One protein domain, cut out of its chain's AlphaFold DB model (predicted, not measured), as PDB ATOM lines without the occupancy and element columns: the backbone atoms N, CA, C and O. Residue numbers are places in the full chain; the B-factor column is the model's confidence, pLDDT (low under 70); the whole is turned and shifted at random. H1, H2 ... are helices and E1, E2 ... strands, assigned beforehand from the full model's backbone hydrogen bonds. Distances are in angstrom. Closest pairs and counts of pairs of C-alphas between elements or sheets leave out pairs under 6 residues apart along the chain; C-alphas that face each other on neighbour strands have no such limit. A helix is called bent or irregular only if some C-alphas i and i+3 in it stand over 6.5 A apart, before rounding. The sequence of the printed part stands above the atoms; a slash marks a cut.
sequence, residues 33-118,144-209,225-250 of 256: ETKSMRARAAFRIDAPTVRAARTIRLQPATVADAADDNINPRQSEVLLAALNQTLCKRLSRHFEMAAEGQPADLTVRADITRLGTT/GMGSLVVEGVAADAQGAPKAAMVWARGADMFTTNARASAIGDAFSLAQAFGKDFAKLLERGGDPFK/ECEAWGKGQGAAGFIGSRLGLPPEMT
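AT A GLANCE: This is residues 33 to 118, 144 to 209 and 225 to 250 of the 256 residues of an uncharacterized protein of Caulobacterales bacterium 68-7 (UniProt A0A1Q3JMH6). One twisted sheet of six strands has two long helices, H3 and H4, side by side over one face, while no named helix lies over the other face. The short H1 packs by the last residues of H4 at one end of the body, and at the other end H6 packs on both long helices near where they begin, with H5 behind it. The printed part has 178 residues, with six named helices and six named strands in the order E1 E2 H1 E3 H2 H3 E4 E5 E6 H4 H5 H6; the sheet is mixed, in the order E1 E2 E6 E5 E4 E3. The class is mixed, helices and strands, in two layers, with H1, H3 and H4 on one face of the sheet. The whole is compact, with a radius of gyration of the C-alphas of 15.8 A and spans of 44 by 33 by 28 A.

HOW THE PARTS SIT: E1, residues 33 to 35, an edge strand, forms a hairpin with E2, residues 40 to 45; N 34 and O 41 are 2.8 A apart, within hydrogen-bond range. E2 is antiparallel to E6, residues 161 to 170, at 176 degrees, with N 42 and O 166 at 2.9 A. E6 makes a hairpin with E5, residues 145 to 155, where N 152 and O 165 are 2.8 A apart. E5 is antiparallel to E4, residues 106 to 117, at 163 degrees, with N 111 and O 151 at 2.8 A. E4 is parallel to the other edge strand, E3, residues 55 to 58, at 35 degrees, with N 108 and O 57 at 2.8 A. E3 and E4, with H2, residues 65 to 68, and H3, residues 73 to 91, between them, make a strand-helix-strand unit, two parallel neighbour strands joined through helices. H2 stands at the sheet's level, its height 1.6 A; the C-alphas of Ala 67 and Arg 114 of E4 are its closest pair with that strand, at 4.7 A. H3 lies over E4 at a height of 9.3 A, slantwise to the strands at 40 degrees on the local plane. H4, residues 182 to 203, lies on the same face over E6, E5 and E4 at a height of 8.4 A. H3 and H4 touch at a shallow tilt of 25 degrees, the same way; their closest C-alphas, of Leu 87 and Gly 194, are 4.8 A apart. H1, residues 47 to 52, is on the sheet and touches H4 at its residues 201 to 203 alone, about perpendicular at 82 degrees, closest at the C-alphas of Val 50 and Leu 201, 6.4 A. H6, residues 247 to 250, touches H4 at Gly 184 and Pro 247, closest C-alphas 6.1 A, and H5, residues 235 to 242, at Gly 237 and Thr 250, 4.6 A. Every O i to N i+4 pair is within hydrogen-bond range in H1, H3 and H5, and 17 of 18 are in H4; H2 and H6 are too short for such a pair.

IN THESE COORDINATES: E1 begins at C-alpha 33, (46.374, -14.631, -5.190). From first to last C-alpha, E4 measures 33.5 A, E5 29.5 A, E6 26.6 A, E2 16.4 A, H3 26.7 A and H4 33.2 A. H4 begins at C-alpha 182, (17.825, -12.395, -1.421), and is irregular, but only just: C-alphas 182 and 185 are 6.9 A apart. H6 ends at C-alpha 250, (14.270, -19.669, 10.088).

THE WHOLE: The farthest C-alphas, of Gln 158 and Leu 243, are 46.5 A apart. Residues 119 to 143 and 210 to 224 are not printed; the gaps between C-alphas are 6.3 A and 29.2 A. The links H3 to E4 and E6 to H4 are long. The mean pLDDT of the printed part is 78.6, and 50 residues are under 70, among them 170 to 184 and 230 to 250.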
ATOM      1  N   GLU A  33      47.623 -14.191  -4.576       83.38
ATOM      2  CA  GLU A  33      46.374 -14.631  -5.190       83.38
ATOM      3  C   GLU A  33      46.254 -16.158  -5.205       83.38
ATOM      4  O   GLU A  33      47.201 -16.900  -5.472       83.38
ATOM      5  N   THR A  34      45.044 -16.639  -4.957       77.50
ATOM      6  CA  THR A  34      44.684 -18.047  -5.056       77.50
ATOM      7  C   THR A  34      43.217 -18.189  -5.441       77.50
ATOM      8  O   THR A  34      42.382 -17.303  -5.244       77.50
ATOM      9  N   LYS A  35      42.865 -19.326  -6.028       77.44
ATOM     10  CA  LYS A  35      41.485 -19.607  -6.420       77.44
ATOM     11  C   LYS A  35      41.167 -21.078  -6.252       77.44
ATOM     12  O   LYS A  35      42.012 -21.946  -6.448       77.44
ATOM     13  N   SER A  36      39.910 -21.347  -5.942       73.00
ATOM     14  CA  SER A  36      39.303 -22.663  -6.095       73.00
ATOM     15  C   SER A  36      38.379 -22.658  -7.312       73.00
ATOM     16  O   SER A  36      38.182 -21.626  -7.953       73.00
ATOM     17  N   MET A  37      37.739 -23.792  -7.604       67.50
ATOM     18  CA  MET A  37      36.705 -23.858  -8.644       67.50
ATOM     19  C   MET A  37      35.547 -22.872  -8.427       67.50
ATOM     20  O   MET A  37      34.804 -22.610  -9.363       67.50
ATOM     21  N   ARG A  38      35.343 -22.389  -7.195       66.81
ATOM     22  CA  ARG A  38      34.140 -21.641  -6.813       66.81
ATOM     23  C   ARG A  38      34.419 -20.303  -6.138       66.81
ATOM     24  O   ARG A  38      33.490 -19.533  -5.976       66.81
ATOM     25  N   ALA A  39      35.644 -20.027  -5.702       71.50
ATOM     26  CA  ALA A  39      35.980 -18.810  -4.964       71.50
ATOM     27  C   ALA A  39      37.338 -18.268  -5.402       71.50
ATOM     28  O   ALA A  39      38.238 -19.050  -5.723       71.50
ATOM     29  N   ARG A  40      37.487 -16.945  -5.361       80.25
ATOM     30  CA  ARG A  40      38.767 -16.252  -5.515       80.25
ATOM     31  C   ARG A  40      39.164 -15.670  -4.167       80.25
ATOM     32  O   ARG A  40      38.306 -15.194  -3.426       80.25
ATOM     33  N   ALA A  41      40.446 -15.727  -3.851       83.50
ATOM     34  CA  ALA A  41      40.975 -15.088  -2.665       83.50
ATOM     35  C   ALA A  41      42.354 -14.496  -2.937       83.50
ATOM     36  O   ALA A  41      43.127 -15.034  -3.722       83.50
ATOM     37  N   ALA A  42      42.674 -13.418  -2.244       85.75
ATOM     38  CA  ALA A  42      44.028 -12.910  -2.124       85.75
ATOM     39  C   ALA A  42      44.367 -12.901  -0.636       85.75
ATOM     40  O   ALA A  42      43.585 -12.388   0.163       85.75
ATOM     41  N   PHE A  43      45.478 -13.517  -0.241       87.94
ATOM     42  CA  PHE A  43      45.823 -13.685   1.167       87.94
ATOM     43  C   PHE A  43      47.293 -13.398   1.441       87.94
ATOM     44  O   PHE A  43      48.146 -13.538   0.574       87.94
ATOM     45  N   ARG A  44      47.605 -13.067   2.690       89.25
ATOM     46  CA  ARG A  44      48.968 -13.111   3.230       89.25
ATOM     47  C   ARG A  44      48.956 -13.821   4.561       89.25
ATOM     48  O   ARG A  44      47.960 -13.771   5.286       89.25
ATOM     49  N   ILE A  45      50.066 -14.471   4.885       91.62
ATOM     50  CA  ILE A  45      50.200 -15.191   6.141       91.62
ATOM     51  C   ILE A  45      51.654 -15.272   6.605       91.62
ATOM     52  O   ILE A  45      52.534 -15.722   5.879       91.62
ATOM     53  N   ASP A  46      51.880 -14.876   7.851       93.44
ATOM     54  CA  ASP A  46      53.065 -15.199   8.638       93.44
ATOM     55  C   ASP A  46      52.871 -16.622   9.183       93.44
ATOM     56  O   ASP A  46      52.302 -16.846  10.257       93.44
ATOM     57  N   ALA A  47      53.259 -17.609   8.373       92.25
ATOM     58  CA  ALA A  47      53.064 -19.016   8.702       92.25
ATOM     59  C   ALA A  47      53.712 -19.428  10.042       92.25
ATOM     60  O   ALA A  47      53.042 -20.139  10.797       92.25
ATOM     61  N   PRO A  48      54.948 -19.004  10.385       92.88
ATOM     62  CA  PRO A  48      55.543 -19.295  11.690       92.88
ATOM     63  C   PRO A  48      54.685 -18.816  12.864       92.88
ATOM     64  O   PRO A  48      54.376 -19.609  13.755       92.88
ATOM     65  N   THR A  49      54.240 -17.556  12.839       93.62
ATOM     66  CA  THR A  49      53.454 -16.974  13.935       93.62
ATOM     67  C   THR A  49      52.080 -17.636  14.042       93.62
ATOM     68  O   THR A  49      51.660 -18.034  15.129       93.62
ATOM     69  N   VAL A  50      51.390 -17.833  12.914       94.38
ATOM     70  CA  VAL A  50      50.059 -18.461  12.910       94.38
ATOM     71  C   VAL A  50      50.111 -19.922  13.365       94.38
ATOM     72  O   VAL A  50      49.220 -20.373  14.084       94.38
ATOM     73  N   ARG A  51      51.158 -20.672  12.999       91.88
ATOM     74  CA  ARG A  51      51.327 -22.064  13.449       91.88
ATOM     75  C   ARG A  51      51.703 -22.172  14.927       91.88
ATOM     76  O   ARG A  51      51.359 -23.176  15.547       91.88
ATOM     77  N   ALA A  52      52.385 -21.171  15.483       92.81
ATOM     78  CA  ALA A  52      52.735 -21.123  16.902       92.81
ATOM     79  C   ALA A  52      51.545 -20.735  17.804       92.81
ATOM     80  O   ALA A  52      51.497 -21.161  18.960       92.81
ATOM     81  N   ALA A  53      50.580 -19.974  17.278       95.00
ATOM     82  CA  ALA A  53      49.413 -19.506  18.022       95.00
ATOM     83  C   ALA A  53      48.552 -20.662  18.557       95.00
ATOM     84  O   ALA A  53      48.195 -21.591  17.828       95.00
ATOM     85  N   ARG A  54      48.153 -20.604  19.826       93.50
ATOM     86  CA  ARG A  54      47.287 -21.597  20.481       93.50
ATOM     87  C   ARG A  54      45.880 -21.071  20.713       93.50
ATOM     88  O   ARG A  54      44.922 -21.821  20.517       93.50
ATOM     89  N   THR A  55      45.778 -19.801  21.074       94.81
ATOM     90  CA  THR A  55      44.539 -19.132  21.466       94.81
ATOM     91  C   THR A  55      44.071 -18.156  20.389       94.81
ATOM     92  O   THR A  55      44.867 -17.447  19.771       94.81
ATOM     93  N   ILE A  56      42.760 -18.122  20.151       94.94
ATOM     94  CA  ILE A  56      42.112 -17.152  19.269       94.94
ATOM     95  C   ILE A  56      41.009 -16.433  20.028       94.94
ATOM     96  O   ILE A  56      40.128 -17.067  20.603       94.94
ATOM     97  N   ARG A  57      40.987 -15.107  19.924       94.44
ATOM     98  CA  ARG A  57      39.818 -14.293  20.250       94.44
ATOM     99  C   ARG A  57      39.101 -13.905  18.964       94.44
ATOM    100  O   ARG A  57      39.725 -13.373  18.052       94.44
ATOM    101  N   LEU A  58      37.798 -14.155  18.888       93.62
ATOM    102  CA  LEU A  58      36.967 -13.708  17.770       93.62
ATOM    103  C   LEU A  58      36.306 -12.377  18.141       93.62
ATOM    104  O   LEU A  58      35.650 -12.296  19.176       93.62
ATOM    105  N   GLN A  59      36.490 -11.352  17.316       92.25
ATOM    106  CA  GLN A  59      35.737 -10.102  17.401       92.25
ATOM    107  C   GLN A  59      34.437 -10.225  16.598       92.25
ATOM    108  O   GLN A  59      34.408 -10.984  15.623       92.25
ATOM    109  N   PRO A  60      33.375  -9.488  16.972       90.62
ATOM    110  CA  PRO A  60      32.159  -9.454  16.178       90.62
ATOM    111  C   PRO A  60      32.460  -9.012  14.748       90.62
ATOM    112  O   PRO A  60      33.089  -7.977  14.539       90.62
ATOM    113  N   ALA A  61      32.021  -9.807  13.774       91.38
ATOM    114  CA  ALA A  61      32.057  -9.394  12.381       91.38
ATOM    115  C   ALA A  61      31.206  -8.139  12.142       91.38
ATOM    116  O   ALA A  61      30.190  -7.947  12.817       91.38
ATOM    117  N   THR A  62      31.583  -7.344  11.143       89.94
ATOM    118  CA  THR A  62      30.857  -6.127  10.754       89.94
ATOM    119  C   THR A  62      30.448  -6.152   9.282       89.94
ATOM    120  O   THR A  62      30.929  -6.973   8.494       89.94
ATOM    121  N   VAL A  63      29.515  -5.275   8.914       85.06
ATOM    122  CA  VAL A  63      29.219  -4.928   7.521       85.06
ATOM    123  C   VAL A  63      29.719  -3.504   7.324       85.06
ATOM    124  O   VAL A  63      29.380  -2.632   8.116       85.06
ATOM    125  N   ALA A  64      30.561  -3.280   6.317       79.69
ATOM    126  CA  ALA A  64      31.015  -1.935   5.984       79.69
ATOM    127  C   ALA A  64      29.856  -1.120   5.396       79.69
ATOM    128  O   ALA A  64      29.040  -1.675   4.661       79.69
ATOM    129  N   ASP A  65      29.840   0.193   5.635       67.00
ATOM    130  CA  ASP A  65      28.747   1.093   5.230       67.00
ATOM    131  C   ASP A  65      28.342   0.922   3.752       67.00
ATOM    132  O   ASP A  65      27.166   0.816   3.426       67.00
ATOM    133  N   ALA A  66      29.317   0.767   2.849       61.97
ATOM    134  CA  ALA A  66      29.075   0.576   1.413       61.97
ATOM    135  C   ALA A  66      28.338  -0.734   1.048       61.97
ATOM    136  O   ALA A  66      27.798  -0.863  -0.051       61.97
ATOM    137  N   ALA A  67      28.349  -1.737   1.928       61.16
ATOM    138  CA  ALA A  67      27.596  -2.977   1.769       61.16
ATOM    139  C   ALA A  67      26.219  -2.918   2.452       61.16
ATOM    140  O   ALA A  67      25.322  -3.652   2.032       61.16
ATOM    141  N   ASP A  68      26.045  -2.050   3.453       61.03
ATOM    142  CA  ASP A  68      24.822  -1.943   4.257       61.03
ATOM    143  C   ASP A  68      23.634  -1.406   3.437       61.03
ATOM    144  O   ASP A  68      22.519  -1.896   3.583       61.03
ATOM    145  N   ASP A  69      23.880  -0.542   2.443       62.09
ATOM    146  CA  ASP A  69      22.846  -0.001   1.536       62.09
ATOM    147  C   ASP A  69      22.063  -1.073   0.743       62.09
ATOM    148  O   ASP A  69      20.989  -0.804   0.200       62.09
ATOM    149  N   ASN A  70      22.585  -2.302   0.650       63.84
ATOM    150  CA  ASN A  70      21.995  -3.388  -0.141       63.84
ATOM    151  C   ASN A  70      21.172  -4.389   0.688       63.84
ATOM    152  O   ASN A  70      20.611  -5.332   0.119       63.84
ATOM    153  N   ILE A  71      21.105  -4.222   2.013       72.06
ATOM    154  CA  ILE A  71      20.421  -5.138   2.929       72.06
ATOM    155  C   ILE A  71      19.713  -4.389   4.058       72.06
ATOM    156  O   ILE A  71      20.104  -3.301   4.445       72.06
ATOM    157  N   ASN A  72      18.655  -4.968   4.627       78.44
ATOM    158  CA  ASN A  72      18.035  -4.391   5.827       78.44
ATOM    159  C   ASN A  72      18.726  -4.882   7.121       78.44
ATOM    160  O   ASN A  72      19.358  -5.946   7.105       78.44
ATOM    161  N   PRO A  73      18.548  -4.189   8.265       79.31
ATOM    162  CA  PRO A  73      19.263  -4.500   9.508       79.31
ATOM    163  C   PRO A  73      19.122  -5.956   9.963       79.31
ATOM    164  O   PRO A  73      20.089  -6.594  10.372       79.31
ATOM    165  N   ARG A  74      17.933  -6.546   9.797       77.38
ATOM    166  CA  ARG A  74      17.687  -7.944  10.169       77.38
ATOM    167  C   ARG A  74      18.470  -8.924   9.295       77.38
ATOM    168  O   ARG A  74      18.858  -9.996   9.753       77.38
ATOM    169  N   GLN A  75      18.675  -8.587   8.026       78.19
ATOM    170  CA  GLN A  75      19.470  -9.402   7.107       78.19
ATOM    171  C   GLN A  75      20.948  -9.335   7.481       78.19
ATOM    172  O   GLN A  75      21.606 -10.376   7.514       78.19
ATOM    173  N   SER A  76      21.428  -8.138   7.826       81.88
ATOM    174  CA  SER A  76      22.780  -7.912   8.340       81.88
ATOM    175  C   SER A  76      23.036  -8.758   9.589       81.88
ATOM    176  O   SER A  76      23.940  -9.594   9.590       81.88
ATOM    177  N   GLU A  77      22.151  -8.692  10.589       83.12
ATOM    178  CA  GLU A  77      22.233  -9.515  11.806       83.12
ATOM    179  C   GLU A  77      22.343 -11.016  11.502       83.12
ATOM    180  O   GLU A  77      23.173 -11.726  12.075       83.12
ATOM    181  N   VAL A  78      21.521 -11.517  10.576       81.94
ATOM    182  CA  VAL A  78      21.511 -12.936  10.193       81.94
ATOM    183  C   VAL A  78      22.811 -13.341   9.497       81.94
ATOM    184  O   VAL A  78      23.334 -14.425   9.773       81.94
ATOM    185  N   LEU A  79      23.351 -12.496   8.614       84.44
ATOM    186  CA  LEU A  79      24.624 -12.743   7.933       84.44
ATOM    187  C   LEU A  79      25.798 -12.729   8.913       84.44
ATOM    188  O   LEU A  79      26.600 -13.667   8.915       84.44
ATOM    189  N   LEU A  80      25.868 -11.716   9.777       88.69
ATOM    190  CA  LEU A  80      26.916 -11.580  10.785       88.69
ATOM    191  C   LEU A  80      26.883 -12.740  11.782       88.69
ATOM    192  O   LEU A  80      27.921 -13.339  12.068       88.69
ATOM    193  N   ALA A  81      25.698 -13.147  12.243       86.62
ATOM    194  CA  ALA A  81      25.551 -14.325  13.094       86.62
ATOM    195  C   ALA A  81      26.025 -15.606  12.383       86.62
ATOM    196  O   ALA A  81      26.738 -16.423  12.970       86.62
ATOM    197  N   ALA A  82      25.681 -15.790  11.103       87.06
ATOM    198  CA  ALA A  82      26.118 -16.947  10.321       87.06
ATOM    199  C   ALA A  82      27.642 -17.007  10.160       87.06
ATOM    200  O   ALA A  82      28.247 -18.081  10.295       87.06
ATOM    201  N   LEU A  83      28.245 -15.853   9.878       91.25
ATOM    202  CA  LEU A  83      29.678 -15.667   9.727       91.25
ATOM    203  C   LEU A  83      30.412 -15.968  11.039       91.25
ATOM    204  O   LEU A  83      31.236 -16.888  11.082       91.25
ATOM    205  N   ASN A  84      30.046 -15.277  12.120       92.12
ATOM    206  CA  ASN A  84      30.647 -15.433  13.446       92.12
ATOM    207  C   ASN A  84      30.525 -16.871  13.957       92.12
ATOM    208  O   ASN A  84      31.509 -17.480  14.388       92.12
ATOM    209  N   GLN A  85      29.337 -17.471  13.837       89.56
ATOM    210  CA  GLN A  85      29.127 -18.844  14.278       89.56
ATOM    211  C   GLN A  85      29.987 -19.833  13.480       89.56
ATOM    212  O   GLN A  85      30.523 -20.794  14.041       89.56
ATOM    213  N   THR A  86      30.124 -19.620  12.169       92.44
ATOM    214  CA  THR A  86      30.947 -20.492  11.327       92.44
ATOM    215  C   THR A  86      32.423 -20.349  11.666       92.44
ATOM    216  O   THR A  86      33.082 -21.373  11.852       92.44
ATOM    217  N   LEU A  87      32.929 -19.122  11.809       94.56
ATOM    218  CA  LEU A  87      34.307 -18.859  12.229       94.56
ATOM    219  C   LEU A  87      34.599 -19.520  13.576       94.56
ATOM    220  O   LEU A  87      35.487 -20.366  13.651       94.56
ATOM    221  N   CYS A  88      33.793 -19.246  14.605       93.62
ATOM    222  CA  CYS A  88      33.986 -19.832  15.929       93.62
ATOM    223  C   CYS A  88      33.989 -21.369  15.884       93.62
ATOM    224  O   CYS A  88      34.911 -22.020  16.381       93.62
ATOM    225  N   LYS A  89      33.006 -21.994  15.216       91.62
ATOM    226  CA  LYS A  89      32.942 -23.462  15.106       91.62
ATOM    227  C   LYS A  89      34.133 -24.044  14.349       91.62
ATOM    228  O   LYS A  89      34.582 -25.144  14.662       91.62
ATOM    229  N   ARG A  90      34.616 -23.372  13.306       92.88
ATOM    230  CA  ARG A  90      35.727 -23.883  12.496       92.88
ATOM    231  C   ARG A  90      37.053 -23.740  13.232       92.88
ATOM    232  O   ARG A  90      37.793 -24.723  13.262       92.88
ATOM    233  N   LEU A  91      37.293 -22.583  13.848       93.75
ATOM    234  CA  LEU A  91      38.516 -22.249  14.576       93.75
ATOM    235  C   LEU A  91      38.641 -23.042  15.881       93.75
ATOM    236  O   LEU A  91      39.692 -23.628  16.123       93.75
ATOM    237  N   SER A  92      37.557 -23.196  16.649       92.56
ATOM    238  CA  SER A  92      37.552 -23.927  17.933       92.56
ATOM    239  C   SER A  92      37.952 -25.408  17.849       92.56
ATOM    240  O   SER A  92      38.169 -26.049  18.879       92.56
ATOM    241  N   ARG A  93      38.041 -25.982  16.642       91.06
ATOM    242  CA  ARG A  93      38.552 -27.348  16.413       91.06
ATOM    243  C   ARG A  93      40.071 -27.452  16.500       91.06
ATOM    244  O   ARG A  93      40.589 -28.551  16.692       91.06
ATOM    245  N   HIS A  94      40.762 -26.333  16.308       89.50
ATOM    246  CA  HIS A  94      42.219 -26.270  16.219       89.50
ATOM    247  C   HIS A  94      42.805 -25.297  17.246       89.50
ATOM    248  O   HIS A  94      43.907 -25.538  17.723       89.50
ATOM    249  N   PHE A  95      42.062 -24.254  17.620       91.88
ATOM    250  CA  PHE A  95      42.468 -23.219  18.569       91.88
ATOM    251  C   PHE A  95      41.587 -23.233  19.822       91.88
ATOM    252  O   PHE A  95      40.419 -23.635  19.782       91.88
ATOM    253  N   GLU A  96      42.152 -22.771  20.931       91.94
ATOM    254  CA  GLU A  96      41.405 -22.462  22.148       91.94
ATOM    255  C   GLU A  96      40.736 -21.096  21.985       91.94
ATOM    256  O   GLU A  96      41.397 -20.118  21.635       91.94
ATOM    257  N   MET A  97      39.419 -21.022  22.191       91.06
ATOM    258  CA  MET A  97      38.696 -19.759  22.051       91.06
ATOM    259  C   MET A  97      38.839 -18.949  23.339       91.06
ATOM    260  O   MET A  97      38.315 -19.338  24.383       91.06
ATOM    261  N   ALA A  98      39.538 -17.822  23.263       91.25
ATOM    262  CA  ALA A  98      39.628 -16.871  24.360       91.25
ATOM    263  C   ALA A  98      38.304 -16.109  24.506       91.25
ATOM    264  O   ALA A  98      37.677 -15.725  23.513       91.25
ATOM    265  N   ALA A  99      37.893 -15.881  25.754       83.69
ATOM    266  CA  ALA A  99      36.740 -15.047  26.061       83.69
ATOM    267  C   ALA A  99      37.010 -13.573  25.715       83.69
ATOM    268  O   ALA A  99      38.153 -13.138  25.548       83.69
ATOM    269  N   GLU A 100      35.944 -12.784  25.629       78.94
ATOM    270  CA  GLU A 100      36.063 -11.341  25.453       78.94
ATOM    271  C   GLU A 100      36.881 -10.711  26.596       78.94
ATOM    272  O   GLU A 100      36.822 -11.152  27.744       78.94
ATOM    273  N   GLY A 101      37.718  -9.723  26.265       76.81
ATOM    274  CA  GLY A 101      38.627  -9.075  27.219       76.81
ATOM    275  C   GLY A 101      39.842  -9.906  27.659       76.81
ATOM    276  O   GLY A 101      40.794  -9.333  28.178       76.81
ATOM    277  N   GLN A 102      39.869 -11.219  27.407       85.62
ATOM    278  CA  GLN A 102      41.030 -12.060  27.709       85.62
ATOM    279  C   GLN A 102      42.118 -11.928  26.627       85.62
ATOM    280  O   GLN A 102      41.797 -11.670  25.456       85.62
ATOM    281  N   PRO A 103      43.404 -12.093  26.991       89.81
ATOM    282  CA  PRO A 103      44.489 -12.127  26.021       89.81
ATOM    283  C   PRO A 103      44.368 -13.355  25.111       89.81
ATOM    284  O   PRO A 103      43.912 -14.419  25.529       89.81
ATOM    285  N   ALA A 104      44.794 -13.199  23.861       95.12
ATOM    286  CA  ALA A 104      44.887 -14.277  22.887       95.12
ATOM    287  C   ALA A 104      46.102 -14.060  21.984       95.12
ATOM    288  O   ALA A 104      46.466 -12.915  21.708       95.12
ATOM    289  N   ASP A 105      46.680 -15.151  21.490       96.88
ATOM    290  CA  ASP A 105      47.806 -15.118  20.552       96.88
ATOM    291  C   ASP A 105      47.398 -14.438  19.245       96.88
ATOM    292  O   ASP A 105      48.179 -13.689  18.662       96.88
ATOM    293  N   LEU A 106      46.161 -14.687  18.796       97.31
ATOM    294  CA  LEU A 106      45.568 -14.038  17.635       97.31
ATOM    295  C   LEU A 106      44.171 -13.490  17.946       97.31
ATOM    296  O   LEU A 106      43.325 -14.164  18.534       97.31
ATOM    297  N   THR A 107      43.894 -12.278  17.477       96.44
ATOM    298  CA  THR A 107      42.552 -11.693  17.420       96.44
ATOM    299  C   THR A 107      42.059 -11.703  15.974       96.44
ATOM    300  O   THR A 107      42.689 -11.116  15.096       96.44
ATOM    301  N   VAL A 108      40.937 -12.379  15.726       96.12
ATOM    302  CA  VAL A 108      40.315 -12.517  14.405       96.12
ATOM    303  C   VAL A 108      39.152 -11.543  14.263       96.12
ATOM    304  O   VAL A 108      38.279 -11.507  15.126       96.12
ATOM    305  N   ARG A 109      39.109 -10.821  13.143       93.50
ATOM    306  CA  ARG A 109      37.962 -10.021  12.696       93.50
ATOM    307  C   ARG A 109      37.600 -10.373  11.258       93.50
ATOM    308  O   ARG A 109      38.459 -10.838  10.501       93.50
ATOM    309  N   ALA A 110      36.340 -10.164  10.905       94.25
ATOM    310  CA  ALA A 110      35.858 -10.339   9.548       94.25
ATOM    311  C   ALA A 110      34.842  -9.256   9.196       94.25
ATOM    312  O   ALA A 110      33.911  -9.020   9.959       94.25
ATOM    313  N   ASP A 111      34.994  -8.659   8.025       91.81
ATOM    314  CA  ASP A 111      34.215  -7.509   7.594       91.81
ATOM    315  C   ASP A 111      33.616  -7.808   6.218       91.81
ATOM    316  O   ASP A 111      34.326  -8.127   5.260       91.81
ATOM    317  N   ILE A 112      32.288  -7.763   6.117       89.50
ATOM    318  CA  ILE A 112      31.589  -7.857   4.836       89.50
ATOM    319  C   ILE A 112      31.724  -6.497   4.163       89.50
ATOM    320  O   ILE A 112      31.095  -5.527   4.577       89.50
ATOM    321  N   THR A 113      32.563  -6.419   3.133       85.50
ATOM    322  CA  THR A 113      32.904  -5.141   2.498       85.50
ATOM    323  C   THR A 113      32.073  -4.847   1.263       85.50
ATOM    324  O   THR A 113      31.889  -3.681   0.923       85.50
ATOM    325  N   ARG A 114      31.566  -5.881   0.581       80.62
ATOM    326  CA  ARG A 114      30.655  -5.724  -0.560       80.62
ATOM    327  C   ARG A 114      29.612  -6.832  -0.601       80.62
ATOM    328  O   ARG A 114      29.925  -8.015  -0.435       80.62
ATOM    329  N   LEU A 115      28.387  -6.429  -0.918       76.69
ATOM    330  CA  LEU A 115      27.261  -7.294  -1.243       76.69
ATOM    331  C   LEU A 115      26.779  -6.914  -2.640       76.69
ATOM    332  O   LEU A 115      26.318  -5.798  -2.858       76.69
ATOM    333  N   GLY A 116      26.924  -7.817  -3.605       66.31
ATOM    334  CA  GLY A 116      26.436  -7.566  -4.955       66.31
ATOM    335  C   GLY A 116      24.998  -8.040  -5.090       66.31
ATOM    336  O   GLY A 116      24.723  -9.229  -4.907       66.31
ATOM    337  N   THR A 117      24.085  -7.145  -5.464       54.75
ATOM    338  CA  THR A 117      22.790  -7.559  -6.012       54.75
ATOM    339  C   THR A 117      23.011  -8.011  -7.452       54.75
ATOM    340  O   THR A 117      23.789  -7.409  -8.188       54.75
ATOM    341  N   THR A 118      22.340  -9.073  -7.890       48.16
ATOM    342  CA  THR A 118      22.484  -9.579  -9.272       48.16
ATOM    343  C   THR A 118      22.038  -8.549 -10.340       48.16
ATOM    344  O   THR A 118      22.241  -8.775 -11.528       48.16
ATOM    345  N   GLY A 144      18.567 -12.558  -5.720       50.47
ATOM    346  CA  GLY A 144      19.631 -12.992  -4.814       50.47
ATOM    347  C   GLY A 144      20.749 -11.957  -4.721       50.47
ATOM    348  O   GLY A 144      21.083 -11.328  -5.732       50.47
ATOM    349  N   MET A 145      21.363 -11.802  -3.542       56.53
ATOM    350  CA  MET A 145      22.707 -11.229  -3.442       56.53
ATOM    351  C   MET A 145      23.680 -12.212  -4.098       56.53
ATOM    352  O   MET A 145      24.144 -13.173  -3.485       56.53
ATOM    353  N   GLY A 146      23.894 -12.011  -5.396       62.44
ATOM    354  CA  GLY A 146      24.627 -12.911  -6.273       62.44
ATOM    355  C   GLY A 146      26.132 -12.878  -6.054       62.44
ATOM    356  O   GLY A 146      26.835 -13.638  -6.706       62.44
ATOM    357  N   SER A 147      26.655 -12.033  -5.162       74.19
ATOM    358  CA  SER A 147      28.059 -12.079  -4.756       74.19
ATOM    359  C   SER A 147      28.298 -11.507  -3.364       74.19
ATOM    360  O   SER A 147      27.562 -10.645  -2.885       74.19
ATOM    361  N   LEU A 148      29.350 -12.007  -2.721       82.38
ATOM    362  CA  LEU A 148      29.818 -11.571  -1.411       82.38
ATOM    363  C   LEU A 148      31.330 -11.347  -1.478       82.38
ATOM    364  O   LEU A 148      32.060 -12.216  -1.971       82.38
ATOM    365  N   VAL A 149      31.780 -10.218  -0.932       86.50
ATOM    366  CA  VAL A 149      33.189  -9.973  -0.616       86.50
ATOM    367  C   VAL A 149      33.331  -9.811   0.887       86.50
ATOM    368  O   VAL A 149      32.616  -9.024   1.508       86.50
ATOM    369  N   VAL A 150      34.252 -10.579   1.462       90.69
ATOM    370  CA  VAL A 150      34.574 -10.527   2.886       90.69
ATOM    371  C   VAL A 150      36.073 -10.387   3.049       90.69
ATOM    372  O   VAL A 150      36.853 -11.065   2.374       90.69
ATOM    373  N   GLU A 151      36.466  -9.532   3.975       91.31
ATOM    374  CA  GLU A 151      37.841  -9.376   4.414       91.31
ATOM    375  C   GLU A 151      37.993 -10.011   5.788       91.31
ATOM    376  O   GLU A 151      37.204  -9.762   6.689       91.31
ATOM    377  N   GLY A 152      38.985 -10.879   5.953       94.12
ATOM    378  CA  GLY A 152      39.328 -11.480   7.236       94.12
ATOM    379  C   GLY A 152      40.733 -11.093   7.640       94.12
ATOM    380  O   GLY A 152      41.646 -11.158   6.816       94.12
ATOM    381  N   VAL A 153      40.927 -10.757   8.912       94.88
ATOM    382  CA  VAL A 153      42.244 -10.462   9.482       94.88
ATOM    383  C   VAL A 153      42.424 -11.236  10.777       94.88
ATOM    384  O   VAL A 153      41.529 -11.262  11.617       94.88
ATOM    385  N   ALA A 154      43.596 -11.844  10.949       96.38
ATOM    386  CA  ALA A 154      44.084 -12.343  12.227       96.38
ATOM    387  C   ALA A 154      45.308 -11.516  12.628       96.38
ATOM    388  O   ALA A 154      46.324 -11.540  11.932       96.38
ATOM    389  N   ALA A 155      45.200 -10.772  13.723       95.00
ATOM    390  CA  ALA A 155      46.263  -9.923  14.250       95.00
ATOM    391  C   ALA A 155      46.851 -10.504  15.538       95.00
ATOM    392  O   ALA A 155      46.124 -11.150  16.286       95.00
ATOM    393  N   ASP A 156      48.137 -10.281  15.796       94.69
ATOM    394  CA  ASP A 156      48.771 -10.668  17.061       94.69
ATOM    395  C   ASP A 156      48.313  -9.791  18.243       94.69
ATOM    396  O   ASP A 156      47.468  -8.900  18.105       94.69
ATOM    397  N   ALA A 157      48.871 -10.045  19.429       90.81
ATOM    398  CA  ALA A 157      48.572  -9.290  20.645       90.81
ATOM    399  C   ALA A 157      48.923  -7.790  20.546       90.81
ATOM    400  O   ALA A 157      48.372  -6.988  21.298       90.81
ATOM    401  N   GLN A 158      49.806  -7.402  19.621       90.62
ATOM    402  CA  GLN A 158      50.188  -6.016  19.345       90.62
ATOM    403  C   GLN A 158      49.288  -5.367  18.281       90.62
ATOM    404  O   GLN A 158      49.426  -4.180  17.991       90.62
ATOM    405  N   GLY A 159      48.352  -6.125  17.703       88.69
ATOM    406  CA  GLY A 159      47.456  -5.660  16.649       88.69
ATOM    407  C   GLY A 159      48.064  -5.718  15.248       88.69
ATOM    408  O   GLY A 159      47.411  -5.283  14.296       88.69
ATOM    409  N   ALA A 160      49.266  -6.281  15.082       90.62
ATOM    410  CA  ALA A 160      49.879  -6.432  13.771       90.62
ATOM    411  C   ALA A 160      49.237  -7.612  13.017       90.62
ATOM    412  O   ALA A 160      49.142  -8.717  13.555       90.62
ATOM    413  N   PRO A 161      48.784  -7.427  11.763       91.81
ATOM    414  CA  PRO A 161      48.076  -8.468  11.032       91.81
ATOM    415  C   PRO A 161      49.041  -9.577  10.586       91.81
ATOM    416  O   PRO A 161      49.892  -9.360   9.724       91.81
ATOM    417  N   LYS A 162      48.869 -10.782  11.136       94.31
ATOM    418  CA  LYS A 162      49.661 -11.991  10.850       94.31
ATOM    419  C   LYS A 162      49.029 -12.901   9.814       94.31
ATOM    420  O   LYS A 162      49.726 -13.682   9.177       94.31
ATOM    421  N   ALA A 163      47.732 -12.771   9.591       94.00
ATOM    422  CA  ALA A 163      47.092 -13.273   8.392       94.00
ATOM    423  C   ALA A 163      46.033 -12.286   7.926       94.00
ATOM    424  O   ALA A 163      45.366 -11.643   8.738       94.00
ATOM    425  N   ALA A 164      45.867 -12.194   6.618       92.94
ATOM    426  CA  ALA A 164      44.787 -11.446   6.008       92.94
ATOM    427  C   ALA A 164      44.304 -12.178   4.766       92.94
ATOM    428  O   ALA A 164      45.093 -12.835   4.088       92.94
ATOM    429  N   MET A 165      43.016 -12.064   4.471       90.38
ATOM    430  CA  MET A 165      42.438 -12.575   3.241       90.38
ATOM    431  C   MET A 165      41.300 -11.684   2.783       90.38
ATOM    432  O   MET A 165      40.364 -11.449   3.540       90.38
ATOM    433  N   VAL A 166      41.346 -11.288   1.518       89.38
ATOM    434  CA  VAL A 166      40.165 -10.847   0.786       89.38
ATOM    435  C   VAL A 166      39.612 -12.052   0.057       89.38
ATOM    436  O   VAL A 166      40.337 -12.729  -0.672       89.38
ATOM    437  N   TRP A 167      38.340 -12.347   0.270       89.75
ATOM    438  CA  TRP A 167      37.668 -13.486  -0.332       89.75
ATOM    439  C   TRP A 167      36.441 -12.996  -1.070       89.75
ATOM    440  O   TRP A 167      35.620 -12.266  -0.515       89.75
ATOM    441  N   ALA A 168      36.309 -13.420  -2.317       84.06
ATOM    442  CA  ALA A 168      35.215 -13.024  -3.174       84.06
ATOM    443  C   ALA A 168      34.624 -14.248  -3.866       84.06
ATOM    444  O   ALA A 168      35.333 -15.105  -4.415       84.06
ATOM    445  N   ARG A 169      33.296 -14.320  -3.860       79.56
ATOM    446  CA  ARG A 169      32.572 -15.371  -4.562       79.56
ATOM    447  C   ARG A 169      31.209 -14.887  -5.029       79.56
ATOM    448  O   ARG A 169      30.472 -14.270  -4.264       79.56
ATOM    449  N   GLY A 170      30.877 -15.246  -6.265       67.50
ATOM    450  CA  GLY A 170      29.521 -15.180  -6.795       67.50
ATOM    451  C   GLY A 170      28.702 -16.438  -6.480       67.50
ATOM    452  O   GLY A 170      29.253 -17.530  -6.312       67.50
ATOM    453  N   ALA A 171      27.383 -16.303  -6.398       58.84
ATOM    454  CA  ALA A 171      26.454 -17.420  -6.395       58.84
ATOM    455  C   ALA A 171      26.378 -18.013  -7.816       58.84
ATOM    456  O   ALA A 171      26.029 -17.327  -8.772       58.84
ATOM    457  N   ASP A 172      26.740 -19.288  -7.965       53.00
ATOM    458  CA  ASP A 172      26.712 -19.982  -9.256       53.00
ATOM    459  C   ASP A 172      25.269 -20.376  -9.623       53.00
ATOM    460  O   ASP A 172      24.660 -21.172  -8.907       53.00
ATOM    461  N   MET A 173      24.757 -19.929 -10.780       38.47
ATOM    462  CA  MET A 173      23.395 -20.242 -11.271       38.47
ATOM    463  C   MET A 173      23.110 -21.750 -11.457       38.47
ATOM    464  O   MET A 173      21.957 -22.146 -11.588       38.47
ATOM    465  N   PHE A 174      24.148 -22.597 -11.481       36.94
ATOM    466  CA  PHE A 174      24.045 -24.024 -11.812       36.94
ATOM    467  C   PHE A 174      24.079 -24.981 -10.610       36.94
ATOM    468  O   PHE A 174      23.791 -26.162 -10.782       36.94
ATOM    469  N   THR A 175      24.465 -24.535  -9.405       39.75
ATOM    470  CA  THR A 175      24.685 -25.464  -8.267       39.75
ATOM    471  C   THR A 175      24.048 -25.045  -6.947       39.75
ATOM    472  O   THR A 175      24.119 -25.797  -5.971       39.75
ATOM    473  N   THR A 176      23.401 -23.883  -6.887       41.91
ATOM    474  CA  THR A 176      22.564 -23.519  -5.750       41.91
ATOM    475  C   THR A 176      21.147 -24.031  -6.000       41.91
ATOM    476  O   THR A 176      20.513 -23.711  -7.000       41.91
ATOM    477  N   ASN A 177      20.621 -24.841  -5.074       42.22
ATOM    478  CA  ASN A 177      19.172 -24.927  -4.909       42.22
ATOM    479  C   ASN A 177      18.740 -23.503  -4.566       42.22
ATOM    480  O   ASN A 177      18.959 -23.090  -3.427       42.22
ATOM    481  N   ALA A 178      18.282 -22.746  -5.566       38.47
ATOM    482  CA  ALA A 178      17.944 -21.336  -5.449       38.47
ATOM    483  C   ALA A 178      17.054 -21.155  -4.218       38.47
ATOM    484  O   ALA A 178      15.884 -21.544  -4.213       38.47
ATOM    485  N   ARG A 179      17.637 -20.654  -3.125       43.94
ATOM    486  CA  ARG A 179      16.848 -20.312  -1.946       43.94
ATOM    487  C   ARG A 179      15.981 -19.141  -2.373       43.94
ATOM    488  O   ARG A 179      16.480 -18.224  -3.015       43.94
ATOM    489  N   ALA A 180      14.698 -19.158  -2.033       40.62
ATOM    490  CA  ALA A 180      13.733 -18.165  -2.504       40.62
ATOM    491  C   ALA A 180      13.941 -16.755  -1.899       40.62
ATOM    492  O   ALA A 180      13.021 -15.944  -1.910       40.62
ATOM    493  N   SER A 181      15.118 -16.459  -1.334       49.69
ATOM    494  CA  SER A 181      15.412 -15.231  -0.594       49.69
ATOM    495  C   SER A 181      16.726 -14.605  -1.037       49.69
ATOM    496  O   SER A 181      17.751 -15.289  -1.120       49.69
ATOM    497  N   ALA A 182      16.690 -13.276  -1.171       52.28
ATOM    498  CA  ALA A 182      17.825 -12.395  -1.421       52.28
ATOM    499  C   ALA A 182      19.043 -12.676  -0.512       52.28
ATOM    500  O   ALA A 182      20.182 -12.505  -0.939       52.28
ATOM    501  N   ILE A 183      18.816 -13.160   0.717       62.88
ATOM    502  CA  ILE A 183      19.854 -13.445   1.724       62.88
ATOM    503  C   ILE A 183      20.373 -14.880   1.651       62.88
ATOM    504  O   ILE A 183      21.471 -15.167   2.121       62.88
ATOM    505  N   GLY A 184      19.597 -15.816   1.102       65.50
ATOM    506  CA  GLY A 184      19.907 -17.246   1.174       65.50
ATOM    507  C   GLY A 184      21.273 -17.610   0.581       65.50
ATOM    508  O   GLY A 184      21.974 -18.472   1.136       65.50
ATOM    509  N   ASP A 185      21.653 -16.921  -0.496       71.25
ATOM    510  CA  ASP A 185      22.946 -17.061  -1.162       71.25
ATOM    511  C   ASP A 185      24.065 -16.396  -0.356       71.25
ATOM    512  O   ASP A 185      25.007 -17.089   0.034       71.25
ATOM    513  N   ALA A 186      23.927 -15.117   0.016       78.31
ATOM    514  CA  ALA A 186      24.905 -14.414   0.857       78.31
ATOM    515  C   ALA A 186      25.169 -15.131   2.189       78.31
ATOM    516  O   ALA A 186      26.313 -15.243   2.617       78.31
ATOM    517  N   PHE A 187      24.138 -15.710   2.808       81.44
ATOM    518  CA  PHE A 187      24.270 -16.521   4.016       81.44
ATOM    519  C   PHE A 187      25.187 -17.725   3.776       81.44
ATOM    520  O   PHE A 187      26.086 -18.014   4.566       81.44
ATOM    521  N   SER A 188      24.977 -18.440   2.670       81.00
ATOM    522  CA  SER A 188      25.792 -19.607   2.320       81.00
ATOM    523  C   SER A 188      27.222 -19.202   1.956       81.00
ATOM    524  O   SER A 188      28.169 -19.920   2.285       81.00
ATOM    525  N   LEU A 189      27.390 -18.043   1.315       85.69
ATOM    526  CA  LEU A 189      28.689 -17.457   0.997       85.69
ATOM    527  C   LEU A 189      29.445 -17.030   2.264       85.69
ATOM    528  O   LEU A 189      30.626 -17.347   2.384       85.69
ATOM    529  N   ALA A 190      28.771 -16.435   3.250       88.75
ATOM    530  CA  ALA A 190      29.364 -16.065   4.535       88.75
ATOM    531  C   ALA A 190      29.895 -17.299   5.286       88.75
ATOM    532  O   ALA A 190      31.008 -17.300   5.817       88.75
ATOM    533  N   GLN A 191      29.143 -18.405   5.260       90.19
ATOM    534  CA  GLN A 191      29.613 -19.682   5.804       90.19
ATOM    535  C   GLN A 191      30.802 -20.259   5.019       90.19
ATOM    536  O   GLN A 191      31.707 -20.863   5.606       90.19
ATOM    537  N   ALA A 192      30.809 -20.112   3.691       90.81
ATOM    538  CA  ALA A 192      31.912 -20.571   2.851       90.81
ATOM    539  C   ALA A 192      33.203 -19.799   3.157       90.81
ATOM    540  O   ALA A 192      34.223 -20.433   3.429       90.81
ATOM    541  N   PHE A 193      33.127 -18.469   3.238       93.44
ATOM    542  CA  PHE A 193      34.237 -17.634   3.683       93.44
ATOM    543  C   PHE A 193      34.756 -18.075   5.056       93.44
ATOM    544  O   PHE A 193      35.938 -18.381   5.191       93.44
ATOM    545  N   GLY A 194      33.881 -18.203   6.065       94.19
ATOM    546  CA  GLY A 194      34.309 -18.588   7.415       94.19
ATOM    547  C   GLY A 194      35.016 -19.951   7.458       94.19
ATOM    548  O   GLY A 194      35.927 -20.168   8.258       94.19
ATOM    549  N   LYS A 195      34.647 -20.879   6.565       93.88
ATOM    550  CA  LYS A 195      35.348 -22.159   6.397       93.88
ATOM    551  C   LYS A 195      36.731 -21.977   5.774       93.88
ATOM    552  O   LYS A 195      37.668 -22.621   6.240       93.88
ATOM    553  N   ASP A 196      36.853 -21.177   4.725       94.38
ATOM    554  CA  ASP A 196      38.111 -21.018   3.993       94.38
ATOM    555  C   ASP A 196      39.112 -20.136   4.755       94.38
ATOM    556  O   ASP A 196      40.291 -20.477   4.810       94.38
ATOM    557  N   PHE A 197      38.652 -19.103   5.467       95.88
ATOM    558  CA  PHE A 197      39.493 -18.328   6.388       95.88
ATOM    559  C   PHE A 197      40.025 -19.177   7.538       95.88
ATOM    560  O   PHE A 197      41.212 -19.130   7.855       95.88
ATOM    561  N   ALA A 198      39.193 -20.052   8.106       94.62
ATOM    562  CA  ALA A 198      39.677 -20.988   9.110       94.62
ATOM    563  C   ALA A 198      40.731 -21.963   8.557       94.62
ATOM    564  O   ALA A 198      41.669 -22.281   9.278       94.62
ATOM    565  N   LYS A 199      40.625 -22.408   7.293       93.31
ATOM    566  CA  LYS A 199      41.660 -23.258   6.670       93.31
ATOM    567  C   LYS A 199      42.983 -22.524   6.480       93.31
ATOM    568  O   LYS A 199      44.024 -23.142   6.685       93.31
ATOM    569  N   LEU A 200      42.938 -21.248   6.089       93.56
ATOM    570  CA  LEU A 200      44.132 -20.405   5.979       93.56
ATOM    571  C   LEU A 200      44.910 -20.424   7.305       93.56
ATOM    572  O   LEU A 200      46.106 -20.714   7.318       93.56
ATOM    573  N   LEU A 201      44.209 -20.216   8.426       94.44
ATOM    574  CA  LEU A 201      44.816 -20.235   9.761       94.44
ATOM    575  C   LEU A 201      45.215 -21.642  10.229       94.44
ATOM    576  O   LEU A 201      46.286 -21.827  10.795       94.44
ATOM    577  N   GLU A 202      44.385 -22.652   9.972       91.25
ATOM    578  CA  GLU A 202      44.649 -24.055  10.326       91.25
ATOM    579  C   GLU A 202      45.929 -24.591   9.668       91.25
ATOM    580  O   GLU A 202      46.669 -25.370  10.271       91.25
ATOM    581  N   ARG A 203      46.179 -24.198   8.418       89.38
ATOM    582  CA  ARG A 203      47.331 -24.653   7.629       89.38
ATOM    583  C   ARG A 203      48.552 -23.757   7.806       89.38
ATOM    584  O   ARG A 203      49.684 -24.190   7.564       89.38
ATOM    585  N   GLY A 204      48.338 -22.501   8.196       90.94
ATOM    586  CA  GLY A 204      49.366 -21.472   8.090       90.94
ATOM    587  C   GLY A 204      49.814 -21.303   6.635       90.94
ATOM    588  O   GLY A 204      51.011 -21.308   6.373       90.94
ATOM    589  N   GLY A 205      48.876 -21.308   5.684       89.19
ATOM    590  CA  GLY A 205      49.166 -21.387   4.249       89.19
ATOM    591  C   GLY A 205      47.903 -21.410   3.388       89.19
ATOM    592  O   GLY A 205      46.800 -21.249   3.901       89.19
ATOM    593  N   ASP A 206      48.063 -21.623   2.082       89.81
ATOM    594  CA  ASP A 206      46.983 -21.491   1.095       89.81
ATOM    595  C   ASP A 206      45.689 -22.268   1.493       89.81
ATOM    596  O   ASP A 206      45.716 -23.485   1.752       89.81
ATOM    597  N   PRO A 207      44.519 -21.595   1.551       88.38
ATOM    598  CA  PRO A 207      43.254 -22.201   1.977       88.38
ATOM    599  C   PRO A 207      42.638 -23.173   0.954       88.38
ATOM    600  O   PRO A 207      41.715 -23.928   1.291       88.38
ATOM    601  N   PHE A 208      43.123 -23.176  -0.288       87.81
ATOM    602  CA  PHE A 208      42.602 -23.961  -1.406       87.81
ATOM    603  C   PHE A 208      43.544 -25.074  -1.863       87.81
ATOM    604  O   PHE A 208      43.062 -26.095  -2.353       87.81
ATOM    605  N   LYS A 209      44.853 -24.943  -1.645       84.12
ATOM    606  CA  LYS A 209      45.830 -25.996  -1.970       84.12
ATOM    607  C   LYS A 209      46.009 -26.986  -0.826       84.12
ATOM    608  O   LYS A 209      45.787 -26.654   0.330       84.12
ATOM    609  N   GLU A 225      31.094 -22.831  23.544       73.88
ATOM    610  CA  GLU A 225      31.915 -21.618  23.373       73.88
ATOM    611  C   GLU A 225      31.382 -20.729  22.237       73.88
ATOM    612  O   GLU A 225      31.519 -19.512  22.271       73.88
ATOM    613  N   CYS A 226      30.726 -21.335  21.244       83.25
ATOM    614  CA  CYS A 226      30.193 -20.629  20.083       83.25
ATOM    615  C   CYS A 226      28.698 -20.298  20.174       83.25
ATOM    616  O   CYS A 226      28.159 -19.709  19.238       83.25
ATOM    617  N   GLU A 227      28.015 -20.673  21.261       76.62
ATOM    618  CA  GLU A 227      26.589 -20.379  21.471       76.62
ATOM    619  C   GLU A 227      26.317 -18.876  21.620       76.62
ATOM    620  O   GLU A 227      25.251 -18.416  21.208       76.62
ATOM    621  N   ALA A 228      27.290 -18.113  22.135       74.81
ATOM    622  CA  ALA A 228      27.209 -16.657  22.280       74.81
ATOM    623  C   ALA A 228      27.063 -15.928  20.931       74.81
ATOM    624  O   ALA A 228      26.377 -14.919  20.847       74.81
ATOM    625  N   TRP A 229      27.607 -16.498  19.850       75.00
ATOM    626  CA  TRP A 229      27.462 -15.981  18.481       75.00
ATOM    627  C   TRP A 229      26.123 -16.361  17.824       75.00
ATOM    628  O   TRP A 229      25.927 -16.167  16.625       75.00
ATOM    629  N   GLY A 230      25.207 -16.939  18.607       62.91
ATOM    630  CA  GLY A 230      23.875 -17.354  18.198       62.91
ATOM    631  C   GLY A 230      23.729 -18.866  18.002       62.91
ATOM    632  O   GLY A 230      24.639 -19.599  17.590       62.91
ATOM    633  N   LYS A 231      22.501 -19.352  18.220       55.00
ATOM    634  CA  LYS A 231      22.065 -20.694  17.810       55.00
ATOM    635  C   LYS A 231      21.801 -20.682  16.303       55.00
ATOM    636  O   LYS A 231      20.655 -20.690  15.871       55.00
ATOM    637  N   GLY A 232      22.846 -20.602  15.482       54.09
ATOM    638  CA  GLY A 232      22.688 -20.706  14.027       54.09
ATOM    639  C   GLY A 232      21.850 -21.924  13.641       54.09
ATOM    640  O   GLY A 232      21.812 -22.882  14.406       54.09
ATOM    641  N   GLN A 233      21.161 -21.832  12.499       51.09
ATOM    642  CA  GLN A 233      20.074 -22.706  12.030       51.09
ATOM    643  C   GLN A 233      19.985 -24.051  12.777       51.09
ATOM    644  O   GLN A 233      20.653 -25.022  12.420       51.09
ATOM    645  N   GLY A 234      19.171 -24.100  13.840       51.88
ATOM    646  CA  GLY A 234      18.821 -25.357  14.507       51.88
ATOM    647  C   GLY A 234      18.086 -26.305  13.548       51.88
ATOM    648  O   GLY A 234      17.935 -26.012  12.364       51.88
ATOM    649  N   ALA A 235      17.566 -27.433  14.036       47.50
ATOM    650  CA  ALA A 235      16.861 -28.398  13.180       47.50
ATOM    651  C   ALA A 235      15.721 -27.760  12.349       47.50
ATOM    652  O   ALA A 235      15.588 -28.051  11.163       47.50
ATOM    653  N   ALA A 236      14.973 -26.813  12.929       47.78
ATOM    654  CA  ALA A 236      13.945 -26.040  12.224       47.78
ATOM    655  C   ALA A 236      14.522 -25.130  11.121       47.78
ATOM    656  O   ALA A 236      13.960 -25.049  10.031       47.78
ATOM    657  N   GLY A 237      15.681 -24.512  11.370       53.25
ATOM    658  CA  GLY A 237      16.433 -23.737  10.380       53.25
ATOM    659  C   GLY A 237      16.877 -24.589   9.195       53.25
ATOM    660  O   GLY A 237      16.669 -24.230   8.040       53.25
ATOM    661  N   PHE A 238      17.397 -25.783   9.486       51.62
ATOM    662  CA  PHE A 238      17.798 -26.753   8.474       51.62
ATOM    663  C   PHE A 238      16.615 -27.232   7.617       51.62
ATOM    664  O   PHE A 238      16.725 -27.236   6.390       51.62
ATOM    665  N   ILE A 239      15.476 -27.576   8.230       51.00
ATOM    666  CA  ILE A 239      14.257 -27.985   7.511       51.00
ATOM    667  C   ILE A 239      13.717 -26.827   6.667       51.00
ATOM    668  O   ILE A 239      13.490 -27.003   5.474       51.00
ATOM    669  N   GLY A 240      13.604 -25.627   7.240       55.38
ATOM    670  CA  GLY A 240      13.165 -24.444   6.503       55.38
ATOM    671  C   GLY A 240      14.081 -24.119   5.321       55.38
ATOM    672  O   GLY A 240      13.599 -23.844   4.226       55.38
ATOM    673  N   SER A 241      15.398 -24.275   5.484       53.66
ATOM    674  CA  SER A 241      16.363 -24.079   4.397       53.66
ATOM    675  C   SER A 241      16.240 -25.115   3.270       53.66
ATOM    676  O   SER A 241      16.525 -24.786   2.120       53.66
ATOM    677  N   ARG A 242      15.797 -26.349   3.571       55.44
ATOM    678  CA  ARG A 242      15.474 -27.366   2.551       55.44
ATOM    679  C   ARG A 242      14.169 -27.065   1.820       55.44
ATOM    680  O   ARG A 242      14.031 -27.451   0.667       55.44
ATOM    681  N   LEU A 243      13.248 -26.366   2.477       53.81
ATOM    682  CA  LEU A 243      11.994 -25.887   1.896       53.81
ATOM    683  C   LEU A 243      12.158 -24.548   1.153       53.81
ATOM    684  O   LEU A 243      11.176 -23.987   0.681       53.81
ATOM    685  N   GLY A 244      13.387 -24.026   1.049       50.00
ATOM    686  CA  GLY A 244      13.681 -22.764   0.367       50.00
ATOM    687  C   GLY A 244      13.265 -21.516   1.146       50.00
ATOM    688  O   GLY A 244      13.265 -20.430   0.568       50.00
ATOM    689  N   LEU A 245      12.931 -21.650   2.435       55.97
ATOM    690  CA  LEU A 245      12.506 -20.526   3.261       55.97
ATOM    691  C   LEU A 245      13.665 -19.548   3.521       55.97
ATOM    692  O   LEU A 245      14.815 -19.980   3.679       55.97
ATOM    693  N   PRO A 246      13.369 -18.240   3.602       54.59
ATOM    694  CA  PRO A 246      14.368 -17.220   3.881       54.59
ATOM    695  C   PRO A 246      15.074 -17.454   5.234       54.59
ATOM    696  O   PRO A 246      14.391 -17.728   6.227       54.59
ATOM    697  N   PRO A 247      16.416 -17.357   5.324       55.59
ATOM    698  CA  PRO A 247      17.142 -17.584   6.578       55.59
ATOM    699  C   PRO A 247      16.728 -16.623   7.705       55.59
ATOM    700  O   PRO A 247      16.769 -16.998   8.868       55.59
ATOM    701  N   GLU A 248      16.257 -15.418   7.394       57.00
ATOM    702  CA  GLU A 248      15.707 -14.446   8.345       57.00
ATOM    703  C   GLU A 248      14.399 -14.898   9.015       57.00
ATOM    704  O   GLU A 248      14.048 -14.413  10.096       57.00
ATOM    705  N   MET A 249      13.688 -15.841   8.391       53.59
ATOM    706  CA  MET A 249      12.481 -16.457   8.942       53.59
ATOM    707  C   MET A 249      12.794 -17.713   9.759       53.59
ATOM    708  O   MET A 249      11.994 -18.105  10.605       53.59
ATOM    709  N   THR A 250      13.941 -18.354   9.517       62.38
ATOM    710  CA  THR A 250      14.270 -19.669  10.088       62.38
ATOM    711  C   THR A 250      15.446 -19.645  11.068       62.38
ATOM    712  O   THR A 250      15.653 -20.606  11.818       62.38
TER     713      THR A 250